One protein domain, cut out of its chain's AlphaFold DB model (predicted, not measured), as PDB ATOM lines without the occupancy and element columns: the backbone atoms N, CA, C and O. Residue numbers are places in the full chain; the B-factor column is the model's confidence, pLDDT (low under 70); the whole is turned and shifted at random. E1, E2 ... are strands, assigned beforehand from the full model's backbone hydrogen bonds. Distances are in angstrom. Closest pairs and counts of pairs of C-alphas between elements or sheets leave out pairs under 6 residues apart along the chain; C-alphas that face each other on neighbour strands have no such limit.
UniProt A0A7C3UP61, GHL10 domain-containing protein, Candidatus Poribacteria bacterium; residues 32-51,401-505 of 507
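This is residues 32 to 51 and 401 to 505 of the 507 residues of the protein "GHL10 domain-containing protein" of Candidatus Poribacteria bacterium (UniProt A0A7C3UP61). A twisted sheet is folded back on itself into two layers, partly face to face, with the long hairpin of E4 and E5 sticking out as an arm. E3 and E6, paired side by side, double back together; E1 and E2 extend one layer, E7, E8 and E9 the other. The printed part has 125 residues, no named helix and nine strands, E1 to E9 in order, 77 residues in all; the class is all strand. The main sheet is branched and antiparallel; the whole is loose, radius of gyration of the C-alphas 17.8 A, spanning 56 by 39 by 26 A.

E1, residues 47 to 50, begins at C-alpha 47 (-46.537, -27.540, -27.244). E2 is 401 to 405. E3, 409 to 427, bends by 149 degrees at residue 417; its ends are 14.8 A apart. E4 is 432 to 438, 19.5 A; E5 is 448 to 454, 19.8 A. E6, 458 to 474, 12.0 A, bends by 153 degrees at residue 470. E7 is 481 to 490, 30.5 A; E8 is 493 to 496; E9, 500 to 503, ends at C-alpha 503 (-51.630, -28.078, -15.317).

E1 is antiparallel to E2, N 50 to O 401 2.9 A. E2 and E3 form a hairpin, N 402 to O 413 2.8 A. E2 and E7 lie on one side of E3, E6 on the other; N 412 to O 471 is 2.9 A, N 423 to O 487 2.8 A. E8, N 488 to O 495 3.0 A, and E9, N 482 to O 502 2.8 A, lie on the other side of E7 from E3. In the E4 and E5 hairpin N 435 to O 451 is 2.9 A; E4 and E5 are apart from E7.

C-alphas 43 and 443, the farthest apart, are 59.9 A apart. Residues 52 to 400 are not printed; C-alphas 51 and 401 are 7.6 A apart across the cut. Of the links printed whole, none is long. Residues 32 to 48, 51 and 505 have pLDDT under 70.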
ATOM      1  N   ASN A  32     -42.990 -21.174  -3.402       34.44
ATOM      2  CA  ASN A  32     -42.835 -21.280  -4.830       34.44
ATOM      3  C   ASN A  32     -41.340 -21.380  -5.074       34.44
ATOM      4  O   ASN A  32     -40.684 -20.373  -5.307       34.44
ATOM      5  N   ILE A  33     -40.845 -22.622  -5.081       40.16
ATOM      6  CA  ILE A  33     -39.778 -23.020  -6.004       40.16
ATOM      7  C   ILE A  33     -40.043 -22.252  -7.305       40.16
ATOM      8  O   ILE A  33     -41.193 -22.267  -7.773       40.16
ATOM      9  N   THR A  34     -39.036 -21.587  -7.865       37.91
ATOM     10  CA  THR A  34     -39.001 -21.046  -9.234       37.91
ATOM     11  C   THR A  34     -39.309 -22.167 -10.229       37.91
ATOM     12  O   THR A  34     -38.466 -22.768 -10.883       37.91
ATOM     13  N   ARG A  35     -40.585 -22.531 -10.295       52.84
ATOM     14  CA  ARG A  35     -41.113 -23.588 -11.138       52.84
ATOM     15  C   ARG A  35     -41.262 -22.980 -12.510       52.84
ATOM     16  O   ARG A  35     -41.967 -21.986 -12.675       52.84
ATOM     17  N   VAL A  36     -40.651 -23.610 -13.504       46.44
ATOM     18  CA  VAL A  36     -41.017 -23.354 -14.894       46.44
ATOM     19  C   VAL A  36     -42.456 -23.844 -15.055       46.44
ATOM     20  O   VAL A  36     -42.728 -25.042 -15.171       46.44
ATOM     21  N   VAL A  37     -43.401 -22.910 -14.943       46.66
ATOM     22  CA  VAL A  37     -44.831 -23.180 -15.059       46.66
ATOM     23  C   VAL A  37     -45.171 -23.264 -16.539       46.66
ATOM     24  O   VAL A  37     -45.334 -22.258 -17.227       46.66
ATOM     25  N   ILE A  38     -45.318 -24.490 -17.030       51.31
ATOM     26  CA  ILE A  38     -45.786 -24.748 -18.385       51.31
ATOM     27  C   ILE A  38     -47.322 -24.695 -18.372       51.31
ATOM     28  O   ILE A  38     -47.989 -25.692 -18.096       51.31
ATOM     29  N   THR A  39     -47.912 -23.525 -18.639       44.06
ATOM     30  CA  THR A  39     -49.381 -23.343 -18.677       44.06
ATOM     31  C   THR A  39     -49.880 -22.826 -20.023       44.06
ATOM     32  O   THR A  39     -49.143 -22.206 -20.783       44.06
ATOM     33  N   SER A  40     -51.155 -23.096 -20.320       44.50
ATOM     34  CA  SER A  40     -51.879 -22.542 -21.468       44.50
ATOM     35  C   SER A  40     -53.087 -21.738 -20.989       44.50
ATOM     36  O   SER A  40     -53.821 -22.182 -20.107       44.50
ATOM     37  N   SER A  41     -53.327 -20.581 -21.606       42.25
ATOM     38  CA  SER A  41     -54.535 -19.764 -21.428       42.25
ATOM     39  C   SER A  41     -55.517 -19.860 -22.612       42.25
ATOM     40  O   SER A  41     -56.485 -19.101 -22.660       42.25
ATOM     41  N   GLY A  42     -55.316 -20.782 -23.574       38.38
ATOM     42  CA  GLY A  42     -56.057 -20.776 -24.847       38.38
ATOM     43  C   GLY A  42     -56.365 -22.136 -25.498       38.38
ATOM     44  O   GLY A  42     -55.743 -23.153 -25.210       38.38
ATOM     45  N   ARG A  43     -57.345 -22.115 -26.421       41.47
ATOM     46  CA  ARG A  43     -57.990 -23.245 -27.141       41.47
ATOM     47  C   ARG A  43     -57.125 -23.978 -28.194       41.47
ATOM     48  O   ARG A  43     -57.669 -24.740 -28.987       41.47
ATOM     49  N   VAL A  44     -55.816 -23.747 -28.249       43.59
ATOM     50  CA  VAL A  44     -54.914 -24.386 -29.230       43.59
ATOM     51  C   VAL A  44     -54.080 -25.447 -28.516       43.59
ATOM     52  O   VAL A  44     -53.670 -25.223 -27.379       43.59
ATOM     53  N   ALA A  45     -53.825 -26.589 -29.166       48.94
ATOM     54  CA  ALA A  45     -52.882 -27.595 -28.679       48.94
ATOM     55  C   ALA A  45     -51.484 -26.961 -28.560       48.94
ATOM     56  O   ALA A  45     -50.740 -26.874 -29.537       48.94
ATOM     57  N   LEU A  46     -51.170 -26.442 -27.375       56.66
ATOM     58  CA  LEU A  46     -49.914 -25.771 -27.082       56.66
ATOM     59  C   LEU A  46     -48.858 -26.846 -26.813       56.66
ATOM     60  O   LEU A  46     -49.048 -27.692 -25.936       56.66
ATOM     61  N   VAL A  47     -47.766 -26.817 -27.576       61.00
ATOM     62  CA  VAL A  47     -46.537 -27.540 -27.244       61.00
ATOM     63  C   VAL A  47     -45.609 -26.536 -26.586       61.00
ATOM     64  O   VAL A  47     -45.229 -25.553 -27.219       61.00
ATOM     65  N   VAL A  48     -45.247 -26.777 -25.331       69.56
ATOM     66  CA  VAL A  48     -44.212 -25.992 -24.649       69.56
ATOM     67  C   VAL A  48     -42.954 -26.830 -24.590       69.56
ATOM     68  O   VAL A  48     -43.032 -28.008 -24.240       69.56
ATOM     69  N   ARG A  49     -41.829 -26.233 -24.984       74.69
ATOM     70  CA  ARG A  49     -40.519 -26.880 -25.043       74.69
ATOM     71  C   ARG A  49     -39.574 -26.242 -24.045       74.69
ATOM     72  O   ARG A  49     -39.522 -25.018 -23.962       74.69
ATOM     73  N   GLU A  50     -38.799 -27.080 -23.376       75.00
ATOM     74  CA  GLU A  50     -37.632 -26.646 -22.625       75.00
ATOM     75  C   GLU A  50     -36.394 -26.712 -23.537       75.00
ATOM     76  O   GLU A  50     -36.090 -27.787 -24.064       75.00
ATOM     77  N   PRO A  51     -35.663 -25.599 -23.735       67.56
ATOM     78  CA  PRO A  51     -34.465 -25.577 -24.575       67.56
ATOM     79  C   PRO A  51     -33.237 -26.209 -23.894       67.56
ATOM     80  O   PRO A  51     -32.198 -26.366 -24.531       67.56
ATOM     81  N   ILE A 401     -37.395 -31.521 -24.304       92.94
ATOM     82  CA  ILE A 401     -38.482 -31.933 -23.411       92.94
ATOM     83  C   ILE A 401     -39.706 -31.076 -23.722       92.94
ATOM     84  O   ILE A 401     -39.650 -29.847 -23.668       92.94
ATOM     85  N   ALA A 402     -40.813 -31.733 -24.052       91.06
ATOM     86  CA  ALA A 402     -42.028 -31.082 -24.496       91.06
ATOM     87  C   ALA A 402     -43.269 -31.638 -23.801       91.06
ATOM     88  O   ALA A 402     -43.404 -32.848 -23.602       91.06
ATOM     89  N   VAL A 403     -44.202 -30.737 -23.495       90.31
ATOM     90  CA  VAL A 403     -45.533 -31.061 -22.973       90.31
ATOM     91  C   VAL A 403     -46.575 -30.643 -24.000       90.31
ATOM     92  O   VAL A 403     -46.599 -29.488 -24.426       90.31
ATOM     93  N   GLN A 404     -47.443 -31.578 -24.388       88.56
ATOM     94  CA  GLN A 404     -48.571 -31.346 -25.285       88.56
ATOM     95  C   GLN A 404     -49.886 -31.735 -24.599       88.56
ATOM     96  O   GLN A 404     -50.085 -32.884 -24.201       88.56
ATOM     97  N   TYR A 405     -50.812 -30.781 -24.522       85.06
ATOM     98  CA  TYR A 405     -52.154 -30.987 -23.978       85.06
ATOM     99  C   TYR A 405     -53.092 -31.580 -25.043       85.06
ATOM    100  O   TYR A 405     -53.283 -30.985 -26.105       85.06
ATOM    101  N   LEU A 406     -53.661 -32.758 -24.768       84.06
ATOM    102  CA  LEU A 406     -54.651 -33.450 -25.607       84.06
ATOM    103  C   LEU A 406     -56.040 -33.374 -24.941       84.06
ATOM    104  O   LEU A 406     -56.152 -32.920 -23.811       84.06
ATOM    105  N   ASN A 407     -57.112 -33.838 -25.598       76.25
ATOM    106  CA  ASN A 407     -58.491 -33.674 -25.092       76.25
ATOM    107  C   ASN A 407     -58.763 -34.301 -23.704       76.25
ATOM    108  O   ASN A 407     -59.605 -33.802 -22.968       76.25
ATOM    109  N   ALA A 408     -58.095 -35.403 -23.347       80.88
ATOM    110  CA  ALA A 408     -58.299 -36.103 -22.066       80.88
ATOM    111  C   ALA A 408     -56.994 -36.674 -21.479       80.88
ATOM    112  O   ALA A 408     -57.008 -37.557 -20.620       80.88
ATOM    113  N   SER A 409     -55.854 -36.221 -21.995       88.44
ATOM    114  CA  SER A 409     -54.536 -36.733 -21.640       88.44
ATOM    115  C   SER A 409     -53.469 -35.674 -21.877       88.44
ATOM    116  O   SER A 409     -53.693 -34.672 -22.557       88.44
ATOM    117  N   VAL A 410     -52.292 -35.899 -21.306       90.44
ATOM    118  CA  VAL A 410     -51.112 -35.065 -21.541       90.44
ATOM    119  C   VAL A 410     -50.030 -35.944 -22.142       90.44
ATOM    120  O   VAL A 410     -49.735 -37.011 -21.606       90.44
ATOM    121  N   LYS A 411     -49.451 -35.511 -23.264       92.88
ATOM    122  CA  LYS A 411     -48.284 -36.165 -23.853       92.88
ATOM    123  C   LYS A 411     -47.019 -35.454 -23.389       92.88
ATOM    124  O   LYS A 411     -46.897 -34.245 -23.566       92.88
ATOM    125  N   ILE A 412     -46.083 -36.220 -22.842       95.12
ATOM    126  CA  ILE A 412     -44.722 -35.783 -22.533       95.12
ATOM    127  C   ILE A 412     -43.780 -36.478 -23.511       95.12
ATOM    128  O   ILE A 412     -43.882 -37.691 -23.706       95.12
ATOM    129  N   SER A 413     -42.878 -35.721 -24.128       95.56
ATOM    130  CA  SER A 413     -41.920 -36.259 -25.094       95.56
ATOM    131  C   SER A 413     -40.549 -35.615 -24.984       95.56
ATOM    132  O   SER A 413     -40.452 -34.468 -24.561       95.56
ATOM    133  N   TRP A 414     -39.506 -36.338 -25.385       96.69
ATOM    134  CA  TRP A 414     -38.134 -35.834 -25.478       96.69
ATOM    135  C   TRP A 414     -37.307 -36.688 -26.442       96.69
ATOM    136  O   TRP A 414     -37.736 -37.773 -26.854       96.69
ATOM    137  N   ASN A 415     -36.110 -36.208 -26.776       96.69
ATOM    138  CA  ASN A 415     -35.160 -36.924 -27.619       96.69
ATOM    139  C   ASN A 415     -33.847 -37.213 -26.885       96.69
ATOM    140  O   ASN A 415     -33.456 -36.500 -25.958       96.69
ATOM    141  N   THR A 416     -33.145 -38.248 -27.340       97.12
ATOM    142  CA  THR A 416     -31.796 -38.599 -26.894       97.12
ATOM    143  C   THR A 416     -30.865 -38.844 -28.080       97.12
ATOM    144  O   THR A 416     -31.280 -39.322 -29.134       97.12
ATOM    145  N   THR A 417     -29.574 -38.535 -27.926       96.31
ATOM    146  CA  THR A 417     -28.569 -38.761 -28.988       96.31
ATOM    147  C   THR A 417     -28.111 -40.218 -29.111       96.31
ATOM    148  O   THR A 417     -27.461 -40.581 -30.089       96.31
ATOM    149  N   LYS A 418     -28.462 -41.069 -28.140       95.44
ATOM    150  CA  LYS A 418     -28.291 -42.530 -28.177       95.44
ATOM    151  C   LYS A 418     -29.623 -43.210 -27.844       95.44
ATOM    152  O   LYS A 418     -30.415 -42.611 -27.117       95.44
ATOM    153  N   PRO A 419     -29.886 -44.439 -28.321       96.25
ATOM    154  CA  PRO A 419     -31.044 -45.206 -27.875       96.25
ATOM    155  C   PRO A 419     -30.998 -45.437 -26.359       96.25
ATOM    156  O   PRO A 419     -30.019 -45.982 -25.849       96.25
ATOM    157  N   THR A 420     -32.044 -45.032 -25.642       96.62
ATOM    158  CA  THR A 420     -32.156 -45.217 -24.186       96.62
ATOM    159  C   THR A 420     -33.505 -45.806 -23.809       96.62
ATOM    160  O   THR A 420     -34.455 -45.756 -24.590       96.62
ATOM    161  N   ASN A 421     -33.605 -46.353 -22.601       96.69
ATOM    162  CA  ASN A 421     -34.904 -46.561 -21.966       96.69
ATOM    163  C   ASN A 421     -35.408 -45.217 -21.443       96.69
ATOM    164  O   ASN A 421     -34.600 -44.396 -21.016       96.69
ATOM    165  N   GLY A 422     -36.724 -45.014 -21.437       97.00
ATOM    166  CA  GLY A 422     -37.340 -43.779 -20.958       97.00
ATOM    167  C   GLY A 422     -38.282 -44.016 -19.787       97.00
ATOM    168  O   GLY A 422     -38.905 -45.076 -19.674       97.00
ATOM    169  N   SER A 423     -38.443 -43.013 -18.933       97.19
ATOM    170  CA  SER A 423     -39.516 -43.000 -17.946       97.19
ATOM    171  C   SER A 423     -39.962 -41.595 -17.578       97.19
ATOM    172  O   SER A 423     -39.185 -40.647 -17.652       97.19
ATOM    173  N   VAL A 424     -41.222 -41.490 -17.168       97.56
ATOM    174  CA  VAL A 424     -41.812 -40.286 -16.589       97.56
ATOM    175  C   VAL A 424     -42.204 -40.600 -15.156       97.56
ATOM    176  O   VAL A 424     -42.923 -41.570 -14.905       97.56
ATOM    177  N   GLU A 425     -41.745 -39.766 -14.233       97.25
ATOM    178  CA  GLU A 425     -42.258 -39.709 -12.870       97.25
ATOM    179  C   GLU A 425     -43.213 -38.531 -12.757       97.25
ATOM    180  O   GLU A 425     -42.849 -37.435 -13.180       97.25
ATOM    181  N   TYR A 426     -44.402 -38.722 -12.184       96.38
ATOM    182  CA  TYR A 426     -45.333 -37.621 -11.950       96.38
ATOM    183  C   TYR A 426     -46.148 -37.771 -10.659       96.38
ATOM    184  O   TYR A 426     -46.427 -38.879 -10.209       96.38
ATOM    185  N   SER A 427     -46.547 -36.653 -10.054       95.69
ATOM    186  CA  SER A 427     -47.276 -36.617  -8.779       95.69
ATOM    187  C   SER A 427     -48.168 -35.378  -8.665       95.69
ATOM    188  O   SER A 427     -47.870 -34.341  -9.252       95.69
ATOM    189  N   LEU A 428     -49.257 -35.476  -7.894       93.94
ATOM    190  CA  LEU A 428     -50.068 -34.320  -7.473       93.94
ATOM    191  C   LEU A 428     -49.361 -33.469  -6.407       93.94
ATOM    192  O   LEU A 428     -49.676 -32.294  -6.243       93.94
ATOM    193  N   ASN A 429     -48.413 -34.067  -5.683       93.25
ATOM    194  CA  ASN A 429     -47.624 -33.408  -4.651       93.25
ATOM    195  C   ASN A 429     -46.193 -33.169  -5.158       93.25
ATOM    196  O   ASN A 429     -45.719 -33.946  -5.992       93.25
ATOM    197  N   PRO A 430     -45.489 -32.136  -4.661       92.06
ATOM    198  CA  PRO A 430     -44.078 -31.935  -4.973       92.06
ATOM    199  C   PRO A 430     -43.256 -33.204  -4.713       92.06
ATOM    200  O   PRO A 430     -43.459 -33.873  -3.703       92.06
ATOM    201  N   LEU A 431     -42.327 -33.523  -5.622       93.62
ATOM    202  CA  LEU A 431     -41.431 -34.678  -5.462       93.62
ATOM    203  C   LEU A 431     -40.378 -34.449  -4.376       93.62
ATOM    204  O   LEU A 431     -39.831 -35.404  -3.847       93.62
ATOM    205  N   PHE A 432     -40.105 -33.192  -4.043       93.19
ATOM    206  CA  PHE A 432     -39.168 -32.801  -3.003       93.19
ATOM    207  C   PHE A 432     -39.861 -31.823  -2.069       93.19
ATOM    208  O   PHE A 432     -40.562 -30.913  -2.522       93.19
ATOM    209  N   ASN A 433     -39.681 -32.033  -0.774       90.56
ATOM    210  CA  ASN A 433     -40.130 -31.117   0.264       90.56
ATOM    211  C   ASN A 433     -39.093 -31.110   1.384       90.56
ATOM    212  O   ASN A 433     -38.330 -32.062   1.504       90.56
ATOM    213  N   ALA A 434     -39.074 -30.071   2.209       90.44
ATOM    214  CA  ALA A 434     -38.153 -30.003   3.333       90.44
ATOM    215  C   ALA A 434     -38.884 -29.747   4.646       90.44
ATOM    216  O   ALA A 434     -39.945 -29.121   4.688       90.44
ATOM    217  N   THR A 435     -38.291 -30.226   5.732       91.69
ATOM    218  CA  THR A 435     -38.753 -29.958   7.092       91.69
ATOM    219  C   THR A 435     -37.675 -29.221   7.867       91.69
ATOM    220  O   THR A 435     -36.494 -29.545   7.766       91.69
ATOM    221  N   LEU A 436     -38.072 -28.207   8.635       93.44
ATOM    222  CA  LEU A 436     -37.138 -27.500   9.502       93.44
ATOM    223  C   LEU A 436     -36.837 -28.381  10.718       93.44
ATOM    224  O   LEU A 436     -37.741 -28.729  11.483       93.44
ATOM    225  N   LYS A 437     -35.570 -28.739  10.890       92.75
ATOM    226  CA  LYS A 437     -35.063 -29.522  12.019       92.75
ATOM    227  C   LYS A 437     -34.047 -28.708  12.803       92.75
ATOM    228  O   LYS A 437     -33.625 -27.636  12.381       92.75
ATOM    229  N   TYR A 438     -33.692 -29.203  13.981       91.88
ATOM    230  CA  TYR A 438     -32.709 -28.580  14.858       91.88
ATOM    231  C   TYR A 438     -31.579 -29.571  15.116       91.88
ATOM    232  O   TYR A 438     -31.845 -30.721  15.478       91.88
ATOM    233  N   THR A 439     -30.332 -29.155  14.891       87.25
ATOM    234  CA  THR A 439     -29.175 -30.042  15.043       87.25
ATOM    235  C   THR A 439     -28.938 -30.419  16.504       87.25
ATOM    236  O   THR A 439     -29.211 -29.652  17.435       87.25
ATOM    237  N   THR A 440     -28.392 -31.619  16.721       84.75
ATOM    238  CA  THR A 440     -27.878 -31.996  18.042       84.75
ATOM    239  C   THR A 440     -26.653 -31.126  18.347       84.75
ATOM    240  O   THR A 440     -25.725 -31.125  17.542       84.75
ATOM    241  N   PRO A 441     -26.599 -30.400  19.481       78.56
ATOM    242  CA  PRO A 441     -25.469 -29.522  19.784       78.56
ATOM    243  C   PRO A 441     -24.209 -30.314  20.171       78.56
ATOM    244  O   PRO A 441     -23.975 -30.528  21.357       78.56
ATOM    245  N   TYR A 442     -23.442 -30.793  19.191       77.44
ATOM    246  CA  TYR A 442     -22.055 -31.271  19.300       77.44
ATOM    247  C   TYR A 442     -21.583 -31.805  17.928       77.44
ATOM    248  O   TYR A 442     -22.325 -32.573  17.321       77.44
ATOM    249  N   PRO A 443     -20.361 -31.493  17.449       79.81
ATOM    250  CA  PRO A 443     -19.370 -30.594  18.049       79.81
ATOM    251  C   PRO A 443     -19.686 -29.105  17.825       79.81
ATOM    252  O   PRO A 443     -19.031 -28.251  18.415       79.81
ATOM    253  N   TYR A 444     -20.701 -28.795  17.016       83.94
ATOM    254  CA  TYR A 444     -21.098 -27.431  16.672       83.94
ATOM    255  C   TYR A 444     -22.292 -26.940  17.507       83.94
ATOM    256  O   TYR A 444     -23.034 -27.751  18.079       83.94
ATOM    257  N   PRO A 445     -22.510 -25.615  17.602       85.25
ATOM    258  CA  PRO A 445     -23.722 -25.068  18.194       85.25
ATOM    259  C   PRO A 445     -24.984 -25.612  17.509       85.25
ATOM    260  O   PRO A 445     -25.037 -25.748  16.291       85.25
ATOM    261  N   GLY A 446     -26.021 -25.890  18.305       88.44
ATOM    262  CA  GLY A 446     -27.335 -26.252  17.769       88.44
ATOM    263  C   GLY A 446     -27.909 -25.123  16.912       88.44
ATOM    264  O   GLY A 446     -27.960 -23.982  17.378       88.44
ATOM    265  N   ILE A 447     -28.329 -25.451  15.693       92.12
ATOM    266  CA  ILE A 447     -28.853 -24.517  14.695       92.12
ATOM    267  C   ILE A 447     -30.023 -25.156  13.947       92.12
ATOM    268  O   ILE A 447     -30.101 -26.386  13.835       92.12
ATOM    269  N   TYR A 448     -30.955 -24.338  13.463       94.06
ATOM    270  CA  TYR A 448     -32.017 -24.828  12.598       94.06
ATOM    271  C   TYR A 448     -31.497 -25.022  11.177       94.06
ATOM    272  O   TYR A 448     -30.761 -24.185  10.654       94.06
ATOM    273  N   TYR A 449     -31.918 -26.119  10.558       92.44
ATOM    274  CA  TYR A 449     -31.551 -26.487   9.198       92.44
ATOM    275  C   TYR A 449     -32.734 -27.121   8.472       92.44
ATOM    276  O   TYR A 449     -33.616 -27.718   9.097       92.44
ATOM    277  N   TRP A 450     -32.748 -27.003   7.148       91.69
ATOM    278  CA  TRP A 450     -33.710 -27.700   6.305       91.69
ATOM    279  C   TRP A 450     -33.236 -29.124   6.032       91.69
ATOM    280  O   TRP A 450     -32.105 -29.333   5.604       91.69
ATOM    281  N   ASP A 451     -34.108 -30.095   6.273       90.62
ATOM    282  CA  ASP A 451     -33.885 -31.494   5.927       90.62
ATOM    283  C   ASP A 451     -34.789 -31.871   4.755       90.62
ATOM    284  O   ASP A 451     -36.018 -31.819   4.891       90.62
ATOM    285  N   MET A 452     -34.189 -32.155   3.598       90.94
ATOM    286  CA  MET A 452     -34.913 -32.380   2.350       90.94
ATOM    287  C   MET A 452     -35.227 -33.858   2.137       90.94
ATOM    288  O   MET A 452     -34.341 -34.705   2.093       90.94
ATOM    289  N   ASP A 453     -36.500 -34.144   1.887       91.38
ATOM    290  CA  ASP A 453     -37.018 -35.478   1.634       91.38
ATOM    291  C   ASP A 453     -37.518 -35.612   0.188       91.38
ATOM    292  O   ASP A 453     -38.123 -34.696  -0.383       91.38
ATOM    293  N   TYR A 454     -37.326 -36.802  -0.383       93.12
ATOM    294  CA  TYR A 454     -37.872 -37.194  -1.681       93.12
ATOM    295  C   TYR A 454     -39.157 -38.015  -1.498       93.12
ATOM    296  O   TYR A 454     -39.176 -39.041  -0.817       93.12
ATOM    297  N   TYR A 455     -40.229 -37.579  -2.155       93.38
ATOM    298  CA  TYR A 455     -41.549 -38.198  -2.142       93.38
ATOM    299  C   TYR A 455     -41.835 -38.797  -3.524       93.38
ATOM    300  O   TYR A 455     -42.157 -38.054  -4.457       93.38
ATOM    301  N   PRO A 456     -41.725 -40.127  -3.686       93.69
ATOM    302  CA  PRO A 456     -41.826 -40.753  -4.995       93.69
ATOM    303  C   PRO A 456     -43.215 -40.572  -5.611       93.69
ATOM    304  O   PRO A 456     -44.246 -40.779  -4.966       93.69
ATOM    305  N   GLY A 457     -43.226 -40.210  -6.891       94.75
ATOM    306  CA  GLY A 457     -44.420 -40.126  -7.715       94.75
ATOM    307  C   GLY A 457     -44.804 -41.453  -8.372       94.75
ATOM    308  O   GLY A 457     -44.198 -42.509  -8.176       94.75
ATOM    309  N   THR A 458     -45.827 -41.389  -9.220       96.38
ATOM    310  CA  THR A 458     -46.196 -42.488 -10.115       96.38
ATOM    311  C   THR A 458     -45.183 -42.589 -11.250       96.38
ATOM    312  O   THR A 458     -44.912 -41.607 -11.939       96.38
ATOM    313  N   MET A 459     -44.655 -43.793 -11.475       96.06
ATOM    314  CA  MET A 459     -43.667 -44.077 -12.517       96.06
ATOM    315  C   MET A 459     -44.299 -44.763 -13.728       96.06
ATOM    316  O   MET A 459     -44.880 -45.840 -13.600       96.06
ATOM    317  N   VAL A 460     -44.087 -44.206 -14.920       96.56
ATOM    318  CA  VAL A 460     -44.407 -44.844 -16.208       96.56
ATOM    319  C   VAL A 460     -43.108 -45.084 -16.960       96.56
ATOM    320  O   VAL A 460     -42.303 -44.168 -17.108       96.56
ATOM    321  N   LYS A 461     -42.875 -46.313 -17.427       96.19
ATOM    322  CA  LYS A 461     -41.602 -46.723 -18.038       96.19
ATOM    323  C   LYS A 461     -41.815 -47.299 -19.432       96.19
ATOM    324  O   LYS A 461     -42.773 -48.031 -19.658       96.19
ATOM    325  N   ASN A 462     -40.872 -47.026 -20.326       94.00
ATOM    326  CA  ASN A 462     -40.702 -47.729 -21.588       94.00
ATOM    327  C   ASN A 462     -39.278 -48.294 -21.633       94.00
ATOM    328  O   ASN A 462     -38.301 -47.546 -21.668       94.00
ATOM    329  N   VAL A 463     -39.176 -49.622 -21.596       91.62
ATOM    330  CA  VAL A 463     -37.899 -50.357 -21.599       91.62
ATOM    331  C   VAL A 463     -37.389 -50.661 -23.011       91.62
ATOM    332  O   VAL A 463     -36.406 -51.377 -23.170       91.62
ATOM    333  N   THR A 464     -38.071 -50.156 -24.038       93.81
ATOM    334  CA  THR A 464     -37.609 -50.257 -25.422       93.81
ATOM    335  C   THR A 464     -36.615 -49.138 -25.683       93.81
ATOM    336  O   THR A 464     -36.981 -47.964 -25.609       93.81
ATOM    337  N   ALA A 465     -35.377 -49.503 -26.017       95.19
ATOM    338  CA  ALA A 465     -34.347 -48.535 -26.354       95.19
ATOM    339  C   ALA A 465     -34.724 -47.757 -27.628       95.19
ATOM    340  O   ALA A 465     -34.859 -48.340 -28.703       95.19
ATOM    341  N   THR A 466     -34.887 -46.442 -27.506       97.06
ATOM    342  CA  THR A 466     -35.267 -45.529 -28.598       97.06
ATOM    343  C   THR A 466     -34.566 -44.183 -28.431       97.06
ATOM    344  O   THR A 466     -34.075 -43.872 -27.348       97.06
ATOM    345  N   THR A 467     -34.475 -43.400 -29.504       97.38
ATOM    346  CA  THR A 467     -33.973 -42.014 -29.482       97.38
ATOM    347  C   THR A 467     -35.085 -40.978 -29.347       97.38
ATOM    348  O   THR A 467     -34.803 -39.816 -29.075       97.38
ATOM    349  N   THR A 468     -36.341 -41.386 -29.525       97.12
ATOM    350  CA  THR A 468     -37.520 -40.533 -29.350       97.12
ATOM    351  C   THR A 468     -38.463 -41.195 -28.366       97.12
ATOM    352  O   THR A 468     -38.881 -42.341 -28.556       97.12
ATOM    353  N   HIS A 469     -38.790 -40.460 -27.312       97.62
ATOM    354  CA  HIS A 469     -39.606 -40.920 -26.204       97.62
ATOM    355  C   HIS A 469     -40.932 -40.176 -26.191       97.62
ATOM    356  O   HIS A 469     -40.953 -38.949 -26.249       97.62
ATOM    357  N   GLU A 470     -42.034 -40.913 -26.072       96.81
ATOM    358  CA  GLU A 470     -43.372 -40.349 -25.918       96.81
ATOM    359  C   GLU A 470     -44.147 -41.125 -24.849       96.81
ATOM    360  O   GLU A 470     -44.202 -42.356 -24.866       96.81
ATOM    361  N   PHE A 471     -44.756 -40.393 -23.920       96.75
ATOM    362  CA  PHE A 471     -45.546 -40.927 -22.817       96.75
ATOM    363  C   PHE A 471     -46.880 -40.197 -22.759       96.75
ATOM    364  O   PHE A 471     -46.919 -38.973 -22.660       96.75
ATOM    365  N   ILE A 472     -47.980 -40.949 -22.813       94.62
ATOM    366  CA  ILE A 472     -49.334 -40.403 -22.700       94.62
ATOM    367  C   ILE A 472     -49.831 -40.668 -21.282       94.62
ATOM    368  O   ILE A 472     -50.097 -41.810 -20.910       94.62
ATOM    369  N   LEU A 473     -49.965 -39.602 -20.499       93.75
ATOM    370  CA  LEU A 473     -50.534 -39.644 -19.161       93.75
ATOM    371  C   LEU A 473     -52.056 -39.497 -19.255       93.75
ATOM    372  O   LEU A 473     -52.566 -38.503 -19.778       93.75
ATOM    373  N   THR A 474     -52.780 -40.503 -18.767       90.88
ATOM    374  CA  THR A 474     -54.249 -40.566 -18.748       90.88
ATOM    375  C   THR A 474     -54.773 -40.493 -17.312       90.88
ATOM    376  O   THR A 474     -54.005 -40.605 -16.361       90.88
ATOM    377  N   ASN A 475     -56.087 -40.295 -17.147       88.44
ATOM    378  CA  ASN A 475     -56.757 -40.239 -15.836       88.44
ATOM    379  C   ASN A 475     -56.221 -39.146 -14.885       88.44
ATOM    380  O   ASN A 475     -56.333 -39.274 -13.669       88.44
ATOM    381  N   LEU A 476     -55.647 -38.068 -15.427       89.56
ATOM    382  CA  LEU A 476     -55.260 -36.896 -14.639       89.56
ATOM    383  C   LEU A 476     -56.516 -36.155 -14.173       89.56
ATOM    384  O   LEU A 476     -57.468 -36.043 -14.936       89.56
ATOM    385  N   GLU A 477     -56.531 -35.601 -12.967       89.62
ATOM    386  CA  GLU A 477     -57.656 -34.815 -12.455       89.62
ATOM    387  C   GLU A 477     -57.704 -33.425 -13.107       89.62
ATOM    388  O   GLU A 477     -56.754 -32.644 -13.003       89.62
ATOM    389  N   LYS A 478     -58.821 -33.085 -13.766       85.81
ATOM    390  CA  LYS A 478     -58.969 -31.811 -14.490       85.81
ATOM    391  C   LYS A 478     -58.768 -30.623 -13.546       85.81
ATOM    392  O   LYS A 478     -59.403 -30.538 -12.498       85.81
ATOM    393  N   GLY A 479     -57.920 -29.681 -13.950       84.62
ATOM    394  CA  GLY A 479     -57.631 -28.458 -13.197       84.62
ATOM    395  C   GLY A 479     -56.639 -28.627 -12.042       84.62
ATOM    396  O   GLY A 479     -56.397 -27.661 -11.322       84.62
ATOM    397  N   LYS A 480     -56.051 -29.816 -11.855       88.81
ATOM    398  CA  LYS A 480     -54.983 -30.033 -10.873       88.81
ATOM    399  C   LYS A 480     -53.603 -29.778 -11.466       88.81
ATOM    400  O   LYS A 480     -53.369 -29.985 -12.655       88.81
ATOM    401  N   ILE A 481     -52.690 -29.341 -10.606       89.06
ATOM    402  CA  ILE A 481     -51.273 -29.197 -10.921       89.06
ATOM    403  C   ILE A 481     -50.580 -30.535 -10.661       89.06
ATOM    404  O   ILE A 481     -50.817 -31.165  -9.634       89.06
ATOM    405  N   TYR A 482     -49.722 -30.939 -11.592       92.56
ATOM    406  CA  TYR A 482     -48.865 -32.106 -11.473       92.56
ATOM    407  C   TYR A 482     -47.399 -31.701 -11.585       92.56
ATOM    408  O   TYR A 482     -47.021 -30.896 -12.439       92.56
ATOM    409  N   TYR A 483     -46.578 -32.318 -10.748       93.38
ATOM    410  CA  TYR A 483     -45.123 -32.274 -10.796       93.38
ATOM    411  C   TYR A 483     -44.647 -33.460 -11.597       93.38
ATOM    412  O   TYR A 483     -45.129 -34.567 -11.360       93.38
ATOM    413  N   PHE A 484     -43.718 -33.258 -12.522       95.06
ATOM    414  CA  PHE A 484     -43.150 -34.370 -13.266       95.06
ATOM    415  C   PHE A 484     -41.677 -34.159 -13.590       95.06
ATOM    416  O   PHE A 484     -41.192 -33.035 -13.660       95.06
ATOM    417  N   ARG A 485     -40.971 -35.257 -13.828       95.25
ATOM    418  CA  ARG A 485     -39.625 -35.258 -14.403       95.25
ATOM    419  C   ARG A 485     -39.476 -36.435 -15.350       95.25
ATOM    420  O   ARG A 485     -40.167 -37.448 -15.208       95.25
ATOM    421  N   VAL A 486     -38.579 -36.296 -16.315       96.06
ATOM    422  CA  VAL A 486     -38.270 -37.350 -17.283       96.06
ATOM    423  C   VAL A 486     -36.902 -37.938 -16.982       96.06
ATOM    424  O   VAL A 486     -36.013 -37.252 -16.476       96.06
ATOM    425  N   GLN A 487     -36.746 -39.226 -17.265       95.75
ATOM    426  CA  GLN A 487     -35.485 -39.930 -17.087       95.75
ATOM    427  C   GLN A 487     -35.182 -40.777 -18.311       95.75
ATOM    428  O   GLN A 487     -36.062 -41.486 -18.809       95.75
ATOM    429  N   SER A 488     -33.919 -40.760 -18.722       95.81
ATOM    430  CA  SER A 488     -33.381 -41.644 -19.749       95.81
ATOM    431  C   SER A 488     -32.160 -42.388 -19.223       95.81
ATOM    432  O   SER A 488     -31.341 -41.827 -18.499       95.81
ATOM    433  N   SER A 489     -32.045 -43.668 -19.569       91.19
ATOM    434  CA  SER A 489     -30.994 -44.548 -19.041       91.19
ATOM    435  C   SER A 489     -30.449 -45.507 -20.094       91.19
ATOM    436  O   SER A 489     -31.227 -46.144 -20.813       91.19
ATOM    437  N   ILE A 490     -29.129 -45.682 -20.104       88.12
ATOM    438  CA  ILE A 490     -28.400 -46.757 -20.792       88.12
ATOM    439  C   ILE A 490     -27.337 -47.290 -19.828       88.12
ATOM    440  O   ILE A 490     -26.705 -46.477 -19.172       88.12
ATOM    441  N   SER A 491     -27.175 -48.617 -19.735       76.75
ATOM    442  CA  SER A 491     -26.186 -49.368 -18.922       76.75
ATOM    443  C   SER A 491     -25.612 -48.670 -17.671       76.75
ATOM    444  O   SER A 491     -25.931 -49.078 -16.559       76.75
ATOM    445  N   THR A 492     -24.749 -47.667 -17.846       74.69
ATOM    446  CA  THR A 492     -23.986 -46.971 -16.802       74.69
ATOM    447  C   THR A 492     -24.202 -45.455 -16.726       74.69
ATOM    448  O   THR A 492     -23.709 -44.841 -15.785       74.69
ATOM    449  N   LEU A 493     -24.918 -44.836 -17.671       84.50
ATOM    450  CA  LEU A 493     -25.137 -43.386 -17.716       84.50
ATOM    451  C   LEU A 493     -26.633 -43.077 -17.751       84.50
ATOM    452  O   LEU A 493     -27.354 -43.500 -18.659       84.50
ATOM    453  N   ASN A 494     -27.083 -42.325 -16.752       89.00
ATOM    454  CA  ASN A 494     -28.481 -41.986 -16.538       89.00
ATOM    455  C   ASN A 494     -28.625 -40.475 -16.474       89.00
ATOM    456  O   ASN A 494     -27.785 -39.803 -15.895       89.00
ATOM    457  N   VAL A 495     -29.728 -39.970 -17.005       92.50
ATOM    458  CA  VAL A 495     -30.049 -38.548 -16.967       92.50
ATOM    459  C   VAL A 495     -31.440 -38.387 -16.392       92.50
ATOM    460  O   VAL A 495     -32.360 -39.112 -16.775       92.50
ATOM    461  N   THR A 496     -31.586 -37.434 -15.477       93.19
ATOM    462  CA  THR A 496     -32.870 -37.020 -14.915       93.19
ATOM    463  C   THR A 496     -33.024 -35.528 -15.140       93.19
ATOM    464  O   THR A 496     -32.102 -34.769 -14.875       93.19
ATOM    465  N   SER A 497     -34.170 -35.103 -15.662       93.19
ATOM    466  CA  SER A 497     -34.450 -33.677 -15.785       93.19
ATOM    467  C   SER A 497     -34.724 -33.044 -14.420       93.19
ATOM    468  O   SER A 497     -35.102 -33.739 -13.471       93.19
ATOM    469  N   LYS A 498     -34.704 -31.708 -14.365       90.06
ATOM    470  CA  LYS A 498     -35.352 -30.968 -13.273       90.06
ATOM    471  C   LYS A 498     -36.839 -31.328 -13.162       90.06
ATOM    472  O   LYS A 498     -37.425 -31.933 -14.070       90.06
ATOM    473  N   VAL A 499     -37.451 -30.940 -12.048       90.81
ATOM    474  CA  VAL A 499     -38.895 -31.089 -11.853       90.81
ATOM    475  C   VAL A 499     -39.630 -29.967 -12.578       90.81
ATOM    476  O   VAL A 499     -39.450 -28.786 -12.290       90.81
ATOM    477  N   TYR A 500     -40.499 -30.353 -13.501       90.31
ATOM    478  CA  TYR A 500     -41.416 -29.476 -14.211       90.31
ATOM    479  C   TYR A 500     -42.798 -29.496 -13.575       90.31
ATOM    480  O   TYR A 500     -43.169 -30.417 -12.841       90.31
ATOM    481  N   VAL A 501     -43.587 -28.481 -13.915       88.12
ATOM    482  CA  VAL A 501     -44.973 -28.358 -13.484       88.12
ATOM    483  C   VAL A 501     -45.878 -28.277 -14.702       88.12
ATOM    484  O   VAL A 501     -45.661 -27.457 -15.591       88.12
ATOM    485  N   MET A 502     -46.916 -29.109 -14.717       86.81
ATOM    486  CA  MET A 502     -47.968 -29.078 -15.730       86.81
ATOM    487  C   MET A 502     -49.338 -28.918 -15.072       86.81
ATOM    488  O   MET A 502     -49.609 -29.488 -14.014       86.81
ATOM    489  N   LEU A 503     -50.225 -28.159 -15.708       83.06
ATOM    490  CA  LEU A 503     -51.630 -28.078 -15.317       83.06
ATOM    491  C   LEU A 503     -52.409 -29.110 -16.126       83.06
ATOM    492  O   LEU A 503     -52.347 -29.087 -17.345       83.06
ATOM    493  N   ALA A 504     -53.201 -29.969 -15.491       80.44
ATOM    494  CA  ALA A 504     -54.121 -30.870 -16.183       80.44
ATOM    495  C   ALA A 504     -55.320 -30.094 -16.779       80.44
ATOM    496  O   ALA A 504     -56.473 -30.257 -16.377       80.44
ATOM    497  N   SER A 505     -55.036 -29.193 -17.719       67.38
ATOM    498  CA  SER A 505     -56.001 -28.430 -18.499       67.38
ATOM    499  C   SER A 505     -56.149 -29.089 -19.859       67.38
ATOM    500  O   SER A 505     -55.272 -28.993 -20.714       67.38
TER     501      SER A 505